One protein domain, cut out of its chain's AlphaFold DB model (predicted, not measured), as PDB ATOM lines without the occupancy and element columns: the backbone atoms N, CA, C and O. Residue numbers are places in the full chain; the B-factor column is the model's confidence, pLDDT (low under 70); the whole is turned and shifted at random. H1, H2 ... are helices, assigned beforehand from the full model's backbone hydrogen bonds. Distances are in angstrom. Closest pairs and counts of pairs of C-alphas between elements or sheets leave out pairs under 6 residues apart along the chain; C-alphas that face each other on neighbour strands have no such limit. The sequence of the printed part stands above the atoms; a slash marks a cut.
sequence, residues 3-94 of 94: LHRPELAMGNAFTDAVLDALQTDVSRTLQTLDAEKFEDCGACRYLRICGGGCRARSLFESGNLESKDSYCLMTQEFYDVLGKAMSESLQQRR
ATOM      1  N   LEU A   3     173.864 255.440 284.175       84.25
ATOM      2  CA  LEU A   3     172.399 255.533 284.066       84.25
ATOM      3  C   LEU A   3     171.716 256.425 285.121       84.25
ATOM      4  O   LEU A   3     170.529 256.689 285.003       84.25
ATOM      5  N   HIS A   4     172.423 256.851 286.172       88.88
ATOM      6  CA  HIS A   4     171.863 257.723 287.219       88.88
ATOM      7  C   HIS A   4     172.249 259.194 287.023       88.88
ATOM      8  O   HIS A   4     171.944 260.023 287.876       88.88
ATOM      9  N   ARG A   5     172.974 259.513 285.945       91.88
ATOM     10  CA  ARG A   5     173.393 260.876 285.630       91.88
ATOM     11  C   ARG A   5     172.269 261.581 284.870       91.88
ATOM     12  O   ARG A   5     171.986 261.168 283.744       91.88
ATOM     13  N   PRO A   6     171.602 262.589 285.463       93.88
ATOM     14  CA  PRO A   6     170.484 263.267 284.812       93.88
ATOM     15  C   PRO A   6     170.896 263.922 283.488       93.88
ATOM     16  O   PRO A   6     170.087 263.981 282.569       93.88
ATOM     17  N   GLU A   7     172.160 264.331 283.347       94.06
ATOM     18  CA  GLU A   7     172.714 264.883 282.108       94.06
ATOM     19  C   GLU A   7     172.786 263.874 280.944       94.06
ATOM     20  O   GLU A   7     172.998 264.272 279.803       94.06
ATOM     21  N   LEU A   8     172.592 262.578 281.212       94.94
ATOM     22  CA  LEU A   8     172.538 261.511 280.208       94.94
ATOM     23  C   LEU A   8     171.134 260.914 280.039       94.94
ATOM     24  O   LEU A   8     170.976 259.873 279.396       94.94
ATOM     25  N   ALA A   9     170.105 261.532 280.617       94.50
ATOM     26  CA  ALA A   9     168.735 261.084 280.430       94.50
ATOM     27  C   ALA A   9     168.266 261.363 278.991       94.50
ATOM     28  O   ALA A   9     168.375 262.480 278.492       94.50
ATOM     29  N   MET A  10     167.711 260.342 278.335       95.12
ATOM     30  CA  MET A  10     167.150 260.448 276.980       95.12
ATOM     31  C   MET A  10     165.630 260.667 276.973       95.12
ATOM     32  O   MET A  10     165.073 260.939 275.921       95.12
ATOM     33  N   GLY A  11     164.951 260.531 278.113       93.44
ATOM     34  CA  GLY A  11     163.494 260.650 278.229       93.44
ATOM     35  C   GLY A  11     162.919 259.683 279.263       93.44
ATOM     36  O   GLY A  11     163.661 259.060 280.029       93.44
ATOM     37  N   ASN A  12     161.597 259.544 279.274       94.31
ATOM     38  CA  ASN A  12     160.843 258.688 280.180       94.31
ATOM     39  C   ASN A  12     159.881 257.775 279.401       94.31
ATOM     40  O   ASN A  12     158.942 258.229 278.758       94.31
ATOM     41  N   ALA A  13     160.070 256.460 279.525       94.12
ATOM     42  CA  ALA A  13     159.293 255.458 278.792       94.12
ATOM     43  C   ALA A  13     157.794 255.399 279.157       94.12
ATOM     44  O   ALA A  13     157.020 254.781 278.430       94.12
ATOM     45  N   PHE A  14     157.378 255.992 280.281       96.38
ATOM     46  CA  PHE A  14     155.972 256.037 280.697       96.38
ATOM     47  C   PHE A  14     155.222 257.257 280.156       96.38
ATOM     48  O   PHE A  14     153.992 257.258 280.171       96.38
ATOM     49  N   THR A  15     155.940 258.293 279.716       97.06
ATOM     50  CA  THR A  15     155.349 259.562 279.264       97.06
ATOM     51  C   THR A  15     155.686 259.907 277.819       97.06
ATOM     52  O   THR A  15     154.896 260.596 277.179       97.06
ATOM     53  N   ASP A  16     156.806 259.408 277.297       95.50
ATOM     54  CA  ASP A  16     157.377 259.839 276.021       95.50
ATOM     55  C   ASP A  16     157.364 258.694 275.002       95.50
ATOM     56  O   ASP A  16     157.469 257.513 275.357       95.50
ATOM     57  N   ALA A  17     157.286 259.025 273.710       96.69
ATOM     58  CA  ALA A  17     157.492 258.023 272.676       96.69
ATOM     59  C   ALA A  17     158.981 257.657 272.592       96.69
ATOM     60  O   ALA A  17     159.866 258.506 272.679       96.69
ATOM     61  N   VAL A  18     159.279 256.380 272.330       95.38
ATOM     62  CA  VAL A  18     160.668 255.913 272.150       95.38
ATOM     63  C   VAL A  18     161.385 256.695 271.045       95.38
ATOM     64  O   VAL A  18     162.578 256.969 271.156       95.38
ATOM     65  N   LEU A  19     160.661 257.079 269.989       96.06
ATOM     66  CA  LEU A  19     161.229 257.854 268.890       96.06
ATOM     67  C   LEU A  19     161.730 259.228 269.356       96.06
ATOM     68  O   LEU A  19     162.802 259.645 268.923       96.06
ATOM     69  N   ASP A  20     161.015 259.878 270.275       96.25
ATOM     70  CA  ASP A  20     161.416 261.169 270.837       96.25
ATOM     71  C   ASP A  20     162.724 261.014 271.620       96.25
ATOM     72  O   ASP A  20     163.671 261.778 271.422       96.25
ATOM     73  N   ALA A  21     162.833 259.945 272.420       95.06
ATOM     74  CA  ALA A  21     164.046 259.649 273.176       95.06
ATOM     75  C   ALA A  21     165.269 259.437 272.267       95.06
ATOM     76  O   ALA A  21     166.371 259.911 272.562       95.06
ATOM     77  N   LEU A  22     165.075 258.777 271.120       94.94
ATOM     78  CA  LEU A  22     166.126 258.539 270.128       94.94
ATOM     79  C   LEU A  22     166.562 259.808 269.382       94.94
ATOM     80  O   LEU A  22     167.668 259.827 268.837       94.94
ATOM     81  N   GLN A  23     165.740 260.859 269.381       95.38
ATOM     82  CA  GLN A  23     166.011 262.139 268.723       95.38
ATOM     83  C   GLN A  23     166.575 263.215 269.665       95.38
ATOM     84  O   GLN A  23     166.760 264.359 269.242       95.38
ATOM     85  N   THR A  24     166.889 262.878 270.915       96.06
ATOM     86  CA  THR A  24     167.538 263.807 271.855       96.06
ATOM     87  C   THR A  24     169.002 264.086 271.498       96.06
ATOM     88  O   THR A  24     169.667 263.287 270.832       96.06
ATOM     89  N   ASP A  25     169.541 265.209 271.984       96.31
ATOM     90  CA  ASP A  25     170.970 265.532 271.839       96.31
ATOM     91  C   ASP A  25     171.870 264.520 272.551       96.31
ATOM     92  O   ASP A  25     172.937 264.176 272.042       96.31
ATOM     93  N   VAL A  26     171.413 263.979 273.685       95.56
ATOM     94  CA  VAL A  26     172.100 262.893 274.396       95.56
ATOM     95  C   VAL A  26     172.193 261.656 273.504       95.56
ATOM     96  O   VAL A  26     173.287 261.131 273.301       95.56
ATOM     97  N   SER A  27     171.071 261.221 272.917       95.62
ATOM     98  CA  SER A  27     171.040 260.088 271.985       95.62
ATOM     99  C   SER A  27     171.992 260.302 270.810       95.62
ATOM    100  O   SER A  27     172.817 259.434 270.524       95.62
ATOM    101  N   ARG A  28     171.936 261.479 270.170       96.12
ATOM    102  CA  ARG A  28     172.840 261.833 269.065       96.12
ATOM    103  C   ARG A  28     174.300 261.756 269.489       96.12
ATOM    104  O   ARG A  28     175.077 261.082 268.826       96.12
ATOM    105  N   THR A  29     174.651 262.378 270.612       94.12
ATOM    106  CA  THR A  29     176.021 262.366 271.144       94.12
ATOM    107  C   THR A  29     176.522 260.934 271.319       94.12
ATOM    108  O   THR A  29     177.575 260.581 270.788       94.12
ATOM    109  N   LEU A  30     175.734 260.077 271.981       94.19
ATOM    110  CA  LEU A  30     176.085 258.673 272.212       94.19
ATOM    111  C   LEU A  30     176.201 257.863 270.912       94.19
ATOM    112  O   LEU A  30     177.095 257.027 270.806       94.19
ATOM    113  N   GLN A  31     175.343 258.118 269.920       94.81
ATOM    114  CA  GLN A  31     175.401 257.468 268.603       94.81
ATOM    115  C   GLN A  31     176.621 257.896 267.778       94.81
ATOM    116  O   GLN A  31     177.093 257.123 266.949       94.81
ATOM    117  N   THR A  32     177.132 259.111 267.992       95.81
ATOM    118  CA  THR A  32     178.319 259.621 267.286       95.81
ATOM    119  C   THR A  32     179.652 259.240 267.928       95.81
ATOM    120  O   THR A  32     180.700 259.554 267.360       95.81
ATOM    121  N   LEU A  33     179.634 258.578 269.090       95.88
ATOM    122  CA  LEU A  33     180.855 258.115 269.743       95.88
ATOM    123  C   LEU A  33     181.598 257.125 268.843       95.88
ATOM    124  O   LEU A  33     181.046 256.121 268.398       95.88
ATOM    125  N   ASP A  34     182.878 257.401 268.631       96.50
ATOM    126  CA  ASP A  34     183.738 256.634 267.745       96.50
ATOM    127  C   ASP A  34     185.003 256.220 268.488       96.50
ATOM    128  O   ASP A  34     185.783 257.056 268.946       96.50
ATOM    129  N   ALA A  35     185.207 254.909 268.589       96.81
ATOM    130  CA  ALA A  35     186.324 254.357 269.329       96.81
ATOM    131  C   ALA A  35     187.688 254.652 268.700       96.81
ATOM    132  O   ALA A  35     188.690 254.621 269.411       96.81
ATOM    133  N   GLU A  36     187.748 254.995 267.411       97.25
ATOM    134  CA  GLU A  36     188.986 255.460 266.777       97.25
ATOM    135  C   GLU A  36     189.435 256.832 267.301       97.25
ATOM    136  O   GLU A  36     190.621 257.154 267.227       97.25
ATOM    137  N   LYS A  37     188.510 257.618 267.867       96.44
ATOM    138  CA  LYS A  37     188.766 258.976 268.370       96.44
ATOM    139  C   LYS A  37     189.041 259.038 269.868       96.44
ATOM    140  O   LYS A  37     189.477 260.079 270.349       96.44
ATOM    141  N   PHE A  38     188.807 257.952 270.604       96.00
ATOM    142  CA  PHE A  38     189.145 257.912 272.025       96.00
ATOM    143  C   PHE A  38     190.660 257.933 272.221       96.00
ATOM    144  O   PHE A  38     191.426 257.456 271.379       96.00
ATOM    145  N   GLU A  39     191.079 258.447 273.372       92.31
ATOM    146  CA  GLU A  39     192.482 258.560 273.770       92.31
ATOM    147  C   GLU A  39     193.255 257.244 273.548       92.31
ATOM    148  O   GLU A  39     192.854 256.177 274.022       92.31
ATOM    149  N   ASP A  40     194.345 257.322 272.776       92.38
ATOM    150  CA  ASP A  40     195.217 256.221 272.327       92.38
ATOM    151  C   ASP A  40     194.554 255.074 271.536       92.38
ATOM    152  O   ASP A  40     195.235 254.133 271.113       92.38
ATOM    153  N   CYS A  41     193.237 255.094 271.332       96.88
ATOM    154  CA  CYS A  41     192.515 253.934 270.818       96.88
ATOM    155  C   CYS A  41     192.699 253.742 269.309       96.88
ATOM    156  O   CYS A  41     192.839 252.599 268.873       96.88
ATOM    157  N   GLY A  42     192.784 254.821 268.523       96.00
ATOM    158  CA  GLY A  42     192.909 254.764 267.058       96.00
ATOM    159  C   GLY A  42     194.124 253.987 266.532       96.00
ATOM    160  O   GLY A  42     194.067 253.419 265.446       96.00
ATOM    161  N   ALA A  43     195.204 253.893 267.316       95.94
ATOM    162  CA  ALA A  43     196.403 253.121 266.970       95.94
ATOM    163  C   ALA A  43     196.479 251.748 267.674       95.94
ATOM    164  O   ALA A  43     197.449 251.006 267.503       95.94
ATOM    165  N   CYS A  44     195.483 251.387 268.490       97.12
ATOM    166  CA  CYS A  44     195.516 250.173 269.300       97.12
ATOM    167  C   CYS A  44     195.199 248.921 268.469       97.12
ATOM    168  O   CYS A  44     194.123 248.801 267.879       97.12
ATOM    169  N   ARG A  45     196.082 247.911 268.521       96.88
ATOM    170  CA  ARG A  45     195.905 246.631 267.803       96.88
ATOM    171  C   ARG A  45     194.630 245.861 268.172       96.88
ATOM    172  O   ARG A  45     194.174 245.032 267.393       96.88
ATOM    173  N   TYR A  46     194.053 246.133 269.346       97.12
ATOM    174  CA  TYR A  46     192.841 245.468 269.836       97.12
ATOM    175  C   TYR A  46     191.563 246.281 269.649       97.12
ATOM    176  O   TYR A  46     190.501 245.796 270.035       97.12
ATOM    177  N   LEU A  47     191.625 247.483 269.063       97.44
ATOM    178  CA  LEU A  47     190.465 248.371 268.945       97.44
ATOM    179  C   LEU A  47     189.249 247.667 268.334       97.44
ATOM    180  O   LEU A  47     188.140 247.754 268.855       97.44
ATOM    181  N   ARG A  48     189.474 246.914 267.254       96.44
ATOM    182  CA  ARG A  48     188.419 246.197 266.524       96.44
ATOM    183  C   ARG A  48     187.805 245.030 267.305       96.44
ATOM    184  O   ARG A  48     186.777 244.514 266.887       96.44
ATOM    185  N   ILE A  49     188.415 244.627 268.420       95.88
ATOM    186  CA  ILE A  49     187.919 243.570 269.307       95.88
ATOM    187  C   ILE A  49     187.261 244.186 270.547       95.88
ATOM    188  O   ILE A  49     186.173 243.769 270.932       95.88
ATOM    189  N   CYS A  50     187.890 245.190 271.168       96.94
ATOM    190  CA  CYS A  50     187.398 245.774 272.417       96.94
ATOM    191  C   CYS A  50     186.391 246.922 272.231       96.94
ATOM    192  O   CYS A  50     185.726 247.296 273.196       96.94
ATOM    193  N   GLY A  51     186.313 247.531 271.043       96.62
ATOM    194  CA  GLY A  51     185.436 248.677 270.766       96.62
ATOM    195  C   GLY A  51     185.741 249.918 271.617       96.62
ATOM    196  O   GLY A  51     184.853 250.720 271.895       96.62
ATOM    197  N   GLY A  52     186.976 250.049 272.109       96.75
ATOM    198  CA  GLY A  52     187.376 251.105 273.041       96.75
ATOM    199  C   GLY A  52     186.942 250.868 274.492       96.75
ATOM    200  O   GLY A  52     187.184 251.729 275.329       96.75
ATOM    201  N   GLY A  53     186.310 249.740 274.831       96.50
ATOM    202  CA  GLY A  53     185.884 249.422 276.198       96.50
ATOM    203  C   GLY A  53     184.548 250.054 276.612       96.50
ATOM    204  O   GLY A  53     183.732 250.448 275.783       96.50
ATOM    205  N   CYS A  54     184.298 250.126 277.917       96.00
ATOM    206  CA  CYS A  54     183.039 250.562 278.509       96.00
ATOM    207  C   CYS A  54     183.005 252.079 278.751       96.00
ATOM    208  O   CYS A  54     183.737 252.621 279.588       96.00
ATOM    209  N   ARG A  55     182.066 252.762 278.086       95.19
ATOM    210  CA  ARG A  55     181.832 254.207 278.260       95.19
ATOM    211  C   ARG A  55     181.362 254.563 279.670       95.19
ATOM    212  O   ARG A  55     181.791 255.573 280.212       95.19
ATOM    213  N   ALA A  56     180.565 253.703 280.307       95.62
ATOM    214  CA  ALA A  56     180.113 253.932 281.680       95.62
ATOM    215  C   ALA A  56     181.275 253.936 282.687       95.62
ATOM    216  O   ALA A  56     181.252 254.717 283.637       95.62
ATOM    217  N   ARG A  57     182.287 253.086 282.471       95.94
ATOM    218  CA  ARG A  57     183.492 253.030 283.305       95.94
ATOM    219  C   ARG A  57     184.427 254.201 283.030       95.94
ATOM    220  O   ARG A  57     184.888 254.817 283.981       95.94
ATOM    221  N   SER A  58     184.614 254.546 281.757       95.75
ATOM    222  CA  SER A  58     185.373 255.735 281.339       95.75
ATOM    223  C   SER A  58     184.801 256.992 282.012       95.75
ATOM    224  O   SER A  58     185.494 257.666 282.763       95.75
ATOM    225  N   LEU A  59     183.485 257.204 281.892       95.38
ATOM    226  CA  LEU A  59     182.778 258.324 282.514       95.38
ATOM    227  C   LEU A  59     182.827 258.316 284.049       95.38
ATOM    228  O   LEU A  59     182.851 259.379 284.670       95.38
ATOM    229  N   PHE A  60     182.763 257.137 284.672       95.06
ATOM    230  CA  PHE A  60     182.840 257.019 286.128       95.06
ATOM    231  C   PHE A  60     184.212 257.449 286.652       95.06
ATOM    232  O   PHE A  60     184.259 258.184 287.632       95.06
ATOM    233  N   GLU A  61     185.284 257.028 285.980       95.44
ATOM    234  CA  GLU A  61     186.661 257.294 286.396       95.44
ATOM    235  C   GLU A  61     187.117 258.720 286.053       95.44
ATOM    236  O   GLU A  61     187.664 259.419 286.898       95.44
ATOM    237  N   SER A  62     186.883 259.168 284.817       94.75
ATOM    238  CA  SER A  62     187.456 260.416 284.291       94.75
ATOM    239  C   SER A  62     186.457 261.571 284.203       94.75
ATOM    240  O   SER A  62     186.844 262.712 283.955       94.75
ATOM    241  N   GLY A  63     185.157 261.291 284.332       94.00
ATOM    242  CA  GLY A  63     184.110 262.260 284.010       94.00
ATOM    243  C   GLY A  63     183.922 262.513 282.508       94.00
ATOM    244  O   GLY A  63     183.091 263.347 282.158       94.00
ATOM    245  N   ASN A  64     184.614 261.781 281.627       94.06
ATOM    246  CA  ASN A  64     184.565 261.947 280.175       94.06
ATOM    247  C   ASN A  64     184.206 260.624 279.464       94.06
ATOM    248  O   ASN A  64     184.785 259.573 279.732       94.06
ATOM    249  N   LEU A  65     183.248 260.671 278.531       93.75
ATOM    250  CA  LEU A  65     182.847 259.516 277.713       93.75
ATOM    251  C   LEU A  65     183.929 259.085 276.712       93.75
ATOM    252  O   LEU A  65     184.000 257.902 276.377       93.75
ATOM    253  N   GLU A  66     184.750 260.028 276.251       94.94
ATOM    254  CA  GLU A  66     185.777 259.820 275.224       94.94
ATOM    255  C   GLU A  66     187.153 259.465 275.804       94.94
ATOM    256  O   GLU A  66     188.096 259.199 275.055       94.94
ATOM    257  N   SER A  67     187.284 259.428 277.135       95.88
ATOM    258  CA  SER A  67     188.517 258.955 277.755       95.88
ATOM    259  C   SER A  67     188.703 257.458 277.531       95.88
ATOM    260  O   SER A  67     187.753 256.690 277.330       95.88
ATOM    261  N   LYS A  68     189.953 257.028 277.665       95.44
ATOM    262  CA  LYS A  68     190.315 255.614 277.700       95.44
ATOM    263  C   LYS A  68     189.560 254.882 278.817       95.44
ATOM    264  O   LYS A  68     189.359 255.423 279.906       95.44
ATOM    265  N   ASP A  69     189.154 253.639 278.553       97.00
ATOM    266  CA  ASP A  69     188.611 252.761 279.596       97.00
ATOM    267  C   ASP A  69     189.733 252.423 280.596       97.00
ATOM    268  O   ASP A  69     190.809 251.972 280.192       97.00
ATOM    269  N   SER A  70     189.483 252.588 281.899       97.00
ATOM    270  CA  SER A  70     190.443 252.264 282.963       97.00
ATOM    271  C   SER A  70     190.877 250.792 282.974       97.00
ATOM    272  O   SER A  70     191.921 250.456 283.528       97.00
ATOM    273  N   TYR A  71     190.127 249.902 282.320       97.38
ATOM    274  CA  TYR A  71     190.466 248.482 282.180       97.38
ATOM    275  C   TYR A  71     191.303 248.175 280.929       97.38
ATOM    276  O   TYR A  71     191.613 247.011 280.682       97.38
ATOM    277  N   CYS A  72     191.699 249.185 280.145       97.50
ATOM    278  CA  CYS A  72     192.397 248.997 278.871       97.50
ATOM    279  C   CYS A  72     193.624 248.078 278.987       97.50
ATOM    280  O   CYS A  72     193.715 247.115 278.228       97.50
ATOM    281  N   LEU A  73     194.513 248.307 279.961       97.12
ATOM    282  CA  LEU A  73     195.716 247.483 280.153       97.12
ATOM    283  C   LEU A  73     195.369 246.022 280.464       97.12
ATOM    284  O   LEU A  73     195.895 245.112 279.835       97.12
ATOM    285  N   MET A  74     194.422 245.790 281.377       97.88
ATOM    286  CA  MET A  74     193.948 244.441 281.696       97.88
ATOM    287  C   MET A  74     193.381 243.742 280.452       97.88
ATOM    288  O   MET A  74     193.639 242.563 280.226       97.88
ATOM    289  N   THR A  75     192.613 244.462 279.633       97.44
ATOM    290  CA  THR A  75     192.050 243.936 278.386       97.44
ATOM    291  C   THR A  75     193.129 243.611 277.351       97.44
ATOM    292  O   THR A  75     193.014 242.591 276.675       97.44
ATOM    293  N   GLN A  76     194.175 244.433 277.233       97.69
ATOM    294  CA  GLN A  76     195.314 244.162 276.350       97.69
ATOM    295  C   GLN A  76     196.021 242.864 276.756       97.69
ATOM    296  O   GLN A  76     196.105 241.947 275.941       97.69
ATOM    297  N   GLU A  77     196.400 242.743 278.030       98.31
ATOM    298  CA  GLU A  77     197.049 241.542 278.575       98.31
ATOM    299  C   GLU A  77     196.177 240.289 278.411       98.31
ATOM    300  O   GLU A  77     196.648 239.224 278.007       98.31
ATOM    301  N   PHE A  78     194.871 240.414 278.663       97.94
ATOM    302  CA  PHE A  78     193.928 239.320 278.453       97.94
ATOM    303  C   PHE A  78     193.927 238.836 276.998       97.94
ATOM    304  O   PHE A  78     193.977 237.629 276.755       97.94
ATOM    305  N   TYR A  79     193.888 239.752 276.025       97.44
ATOM    306  CA  TYR A  79     193.885 239.372 274.612       97.44
ATOM    307  C   TYR A  79     195.232 238.852 274.118       97.44
ATOM    308  O   TYR A  79     195.243 238.004 273.225       97.44
ATOM    309  N   ASP A  80     196.349 239.292 274.694       97.81
ATOM    310  CA  ASP A  80     197.659 238.692 274.439       97.81
ATOM    311  C   ASP A  80     197.692 237.221 274.864       97.81
ATOM    312  O   ASP A  80     198.010 236.335 274.062       97.81
ATOM    313  N   VAL A  81     197.291 236.941 276.107       98.19
ATOM    314  CA  VAL A  81     197.270 235.576 276.652       98.19
ATOM    315  C   VAL A  81     196.285 234.694 275.886       98.19
ATOM    316  O   VAL A  81     196.634 233.582 275.481       98.19
ATOM    317  N   LEU A  82     195.070 235.192 275.637       97.19
ATOM    318  CA  LEU A  82     194.051 234.461 274.887       97.19
ATOM    319  C   LEU A  82     194.499 234.191 273.446       97.19
ATOM    320  O   LEU A  82     194.382 233.063 272.970       97.19
ATOM    321  N   GLY A  83     195.040 235.199 272.759       96.19
ATOM    322  CA  GLY A  83     195.513 235.072 271.382       96.19
ATOM    323  C   GLY A  83     196.625 234.033 271.244       96.19
ATOM    324  O   GLY A  83     196.604 233.223 270.311       96.19
ATOM    325  N   LYS A  84     197.549 233.993 272.212       97.44
ATOM    326  CA  LYS A  84     198.586 232.958 272.292       97.44
ATOM    327  C   LYS A  84     197.977 231.563 272.464       97.44
ATOM    328  O   LYS A  84     198.246 230.688 271.644       97.44
ATOM    329  N   ALA A  85     197.108 231.375 273.458       97.38
ATOM    330  CA  ALA A  85     196.486 230.079 273.737       97.38
ATOM    331  C   ALA A  85     195.646 229.557 272.554       97.38
ATOM    332  O   ALA A  85     195.689 228.372 272.215       97.38
ATOM    333  N   MET A  86     194.908 230.443 271.878       96.44
ATOM    334  CA  MET A  86     194.139 230.091 270.681       96.44
ATOM    335  C   MET A  86     195.046 229.664 269.523       96.44
ATOM    336  O   MET A  86     194.758 228.671 268.852       96.44
ATOM    337  N   SER A  87     196.151 230.381 269.305       96.25
ATOM    338  CA  SER A  87     197.116 230.064 268.246       96.25
ATOM    339  C   SER A  87     197.775 228.700 268.471       96.25
ATOM    340  O   SER A  87     197.853 227.896 267.543       96.25
ATOM    341  N   GLU A  88     198.178 228.405 269.709       97.25
ATOM    342  CA  GLU A  88     198.737 227.105 270.103       97.25
ATOM    343  C   GLU A  88     197.725 225.967 269.891       97.25
ATOM    344  O   GLU A  88     198.066 224.923 269.332       97.25
ATOM    345  N   SER A  89     196.453 226.180 270.250       96.44
ATOM    346  CA  SER A  89     195.399 225.176 270.048       96.44
ATOM    347  C   SER A  89     195.157 224.855 268.570       96.44
ATOM    348  O   SER A  89     194.924 223.699 268.219       96.44
ATOM    349  N   LEU A  90     195.224 225.852 267.683       95.69
ATOM    350  CA  LEU A  90     195.062 225.638 266.242       95.69
ATOM    351  C   LEU A  90     196.236 224.867 265.629       95.69
ATOM    352  O   LEU A  90     196.024 224.080 264.710       95.69
ATOM    353  N   GLN A  91     197.453 225.072 266.136       93.06
ATOM    354  CA  GLN A  91     198.639 224.344 265.680       93.06
ATOM    355  C   GLN A  91     198.607 222.871 266.097       93.06
ATOM    356  O   GLN A  91     198.965 222.023 265.295       93.06
ATOM    357  N   GLN A  92     198.116 222.555 267.299       84.81
ATOM    358  CA  GLN A  92     197.979 221.169 267.780       84.81
ATOM    359  C   GLN A  92     196.909 220.354 267.032       84.81
ATOM    360  O   GLN A  92     196.876 219.131 267.143       84.81
ATOM    361  N   ARG A  93     196.002 221.023 266.309       78.56
ATOM    362  CA  ARG A  93     194.952 220.387 265.492       78.56
ATOM    363  C   ARG A  93     195.372 220.146 264.038       78.56
ATOM    364  O   ARG A  93     194.580 219.570 263.293       78.56
ATOM    365  N   ARG A  94     196.537 220.648 263.624       58.34
ATOM    366  CA  ARG A  94     197.128 220.421 262.300       58.34
ATOM    367  C   ARG A  94     198.138 219.289 262.369       58.34
ATOM    368  O   ARG A  94     198.212 218.559 261.360       58.34
TER     369      ARG A  94
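AT A GLANCE: This is residues 3 to 94 of the 94 residues of the protein "SPASM domain-containing protein" of Bifidobacterium longum (UniProt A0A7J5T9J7). One long helix, H5, makes an arm at one end of a loosely strung chain of four short helices and loops; its residues 81 to 92, with 93 and 94 after them, stick out free. H1 and H2 lie toward the opposite end, with H3, H4 and long loops between them and H5, and no helix touches another. The printed part has 92 residues, with five named helices in the order H1, H2, H3, H4, H5 and no named strand; the class is all helix, though under half of the residues, 45 of 92, are in named elements. The whole is only just loose, close to extended, with a radius of gyration of the C-alphas of 18.0 A and spans of 59 by 28 by 21 A.

HOW THE PARTS SIT: Begin at H5, residues 72 to 92, where residues 81 to 94 stand free. Near its other end look for H3, residues 47 to 50: the two are close but not clearly touching, with the C-alphas of Cys 50 and Thr 75 the closest, 7.8 A apart. H4, residues 55 to 62, is apart from both H3 and H5. Farther out, H1, residues 18 to 22, and H2, residues 25 to 31, are close but not clearly touching; their closest C-alphas, those of Ala 21 and Ser 27, are 7.1 A apart. H1 and H2 are each apart from H3, H4 and H5. In the backbones of H1, H2, H4 and H5 every O i to N i+4 pair is within hydrogen-bond range; H3 is too short for such a pair, but its one O i to N i+3 pair is within range.

IN THESE COORDINATES: Find C-alpha 72 at (192.397, 248.997, 278.871); from there H5 runs 30.5 A to C-alpha 92 at (197.979, 221.169, 267.780). H4 measures 10.3 A from first to last C-alpha, and H3 measures 5.3 A. H2 measures 9.8 A. H1 begins at C-alpha 18, at (160.668, 255.913, 272.150), and measures 6.4 A.

THE WHOLE: Look for the two farthest C-alphas at Thr 15 and Arg 94, 59.7 A apart. Without residues 81 to 94 the body spans 47 by 20 by 18 A. The printed part has no cut. The link from H2 to H3, residues 32 to 46, is long; those from H1 to H2 and from H3 to H4 are tight, and that from H4 to H5 is short. Residues 3 to 17 hold no named element. The mean pLDDT of the printed part is 95.0, and residue 94, the chain's last, is under 70.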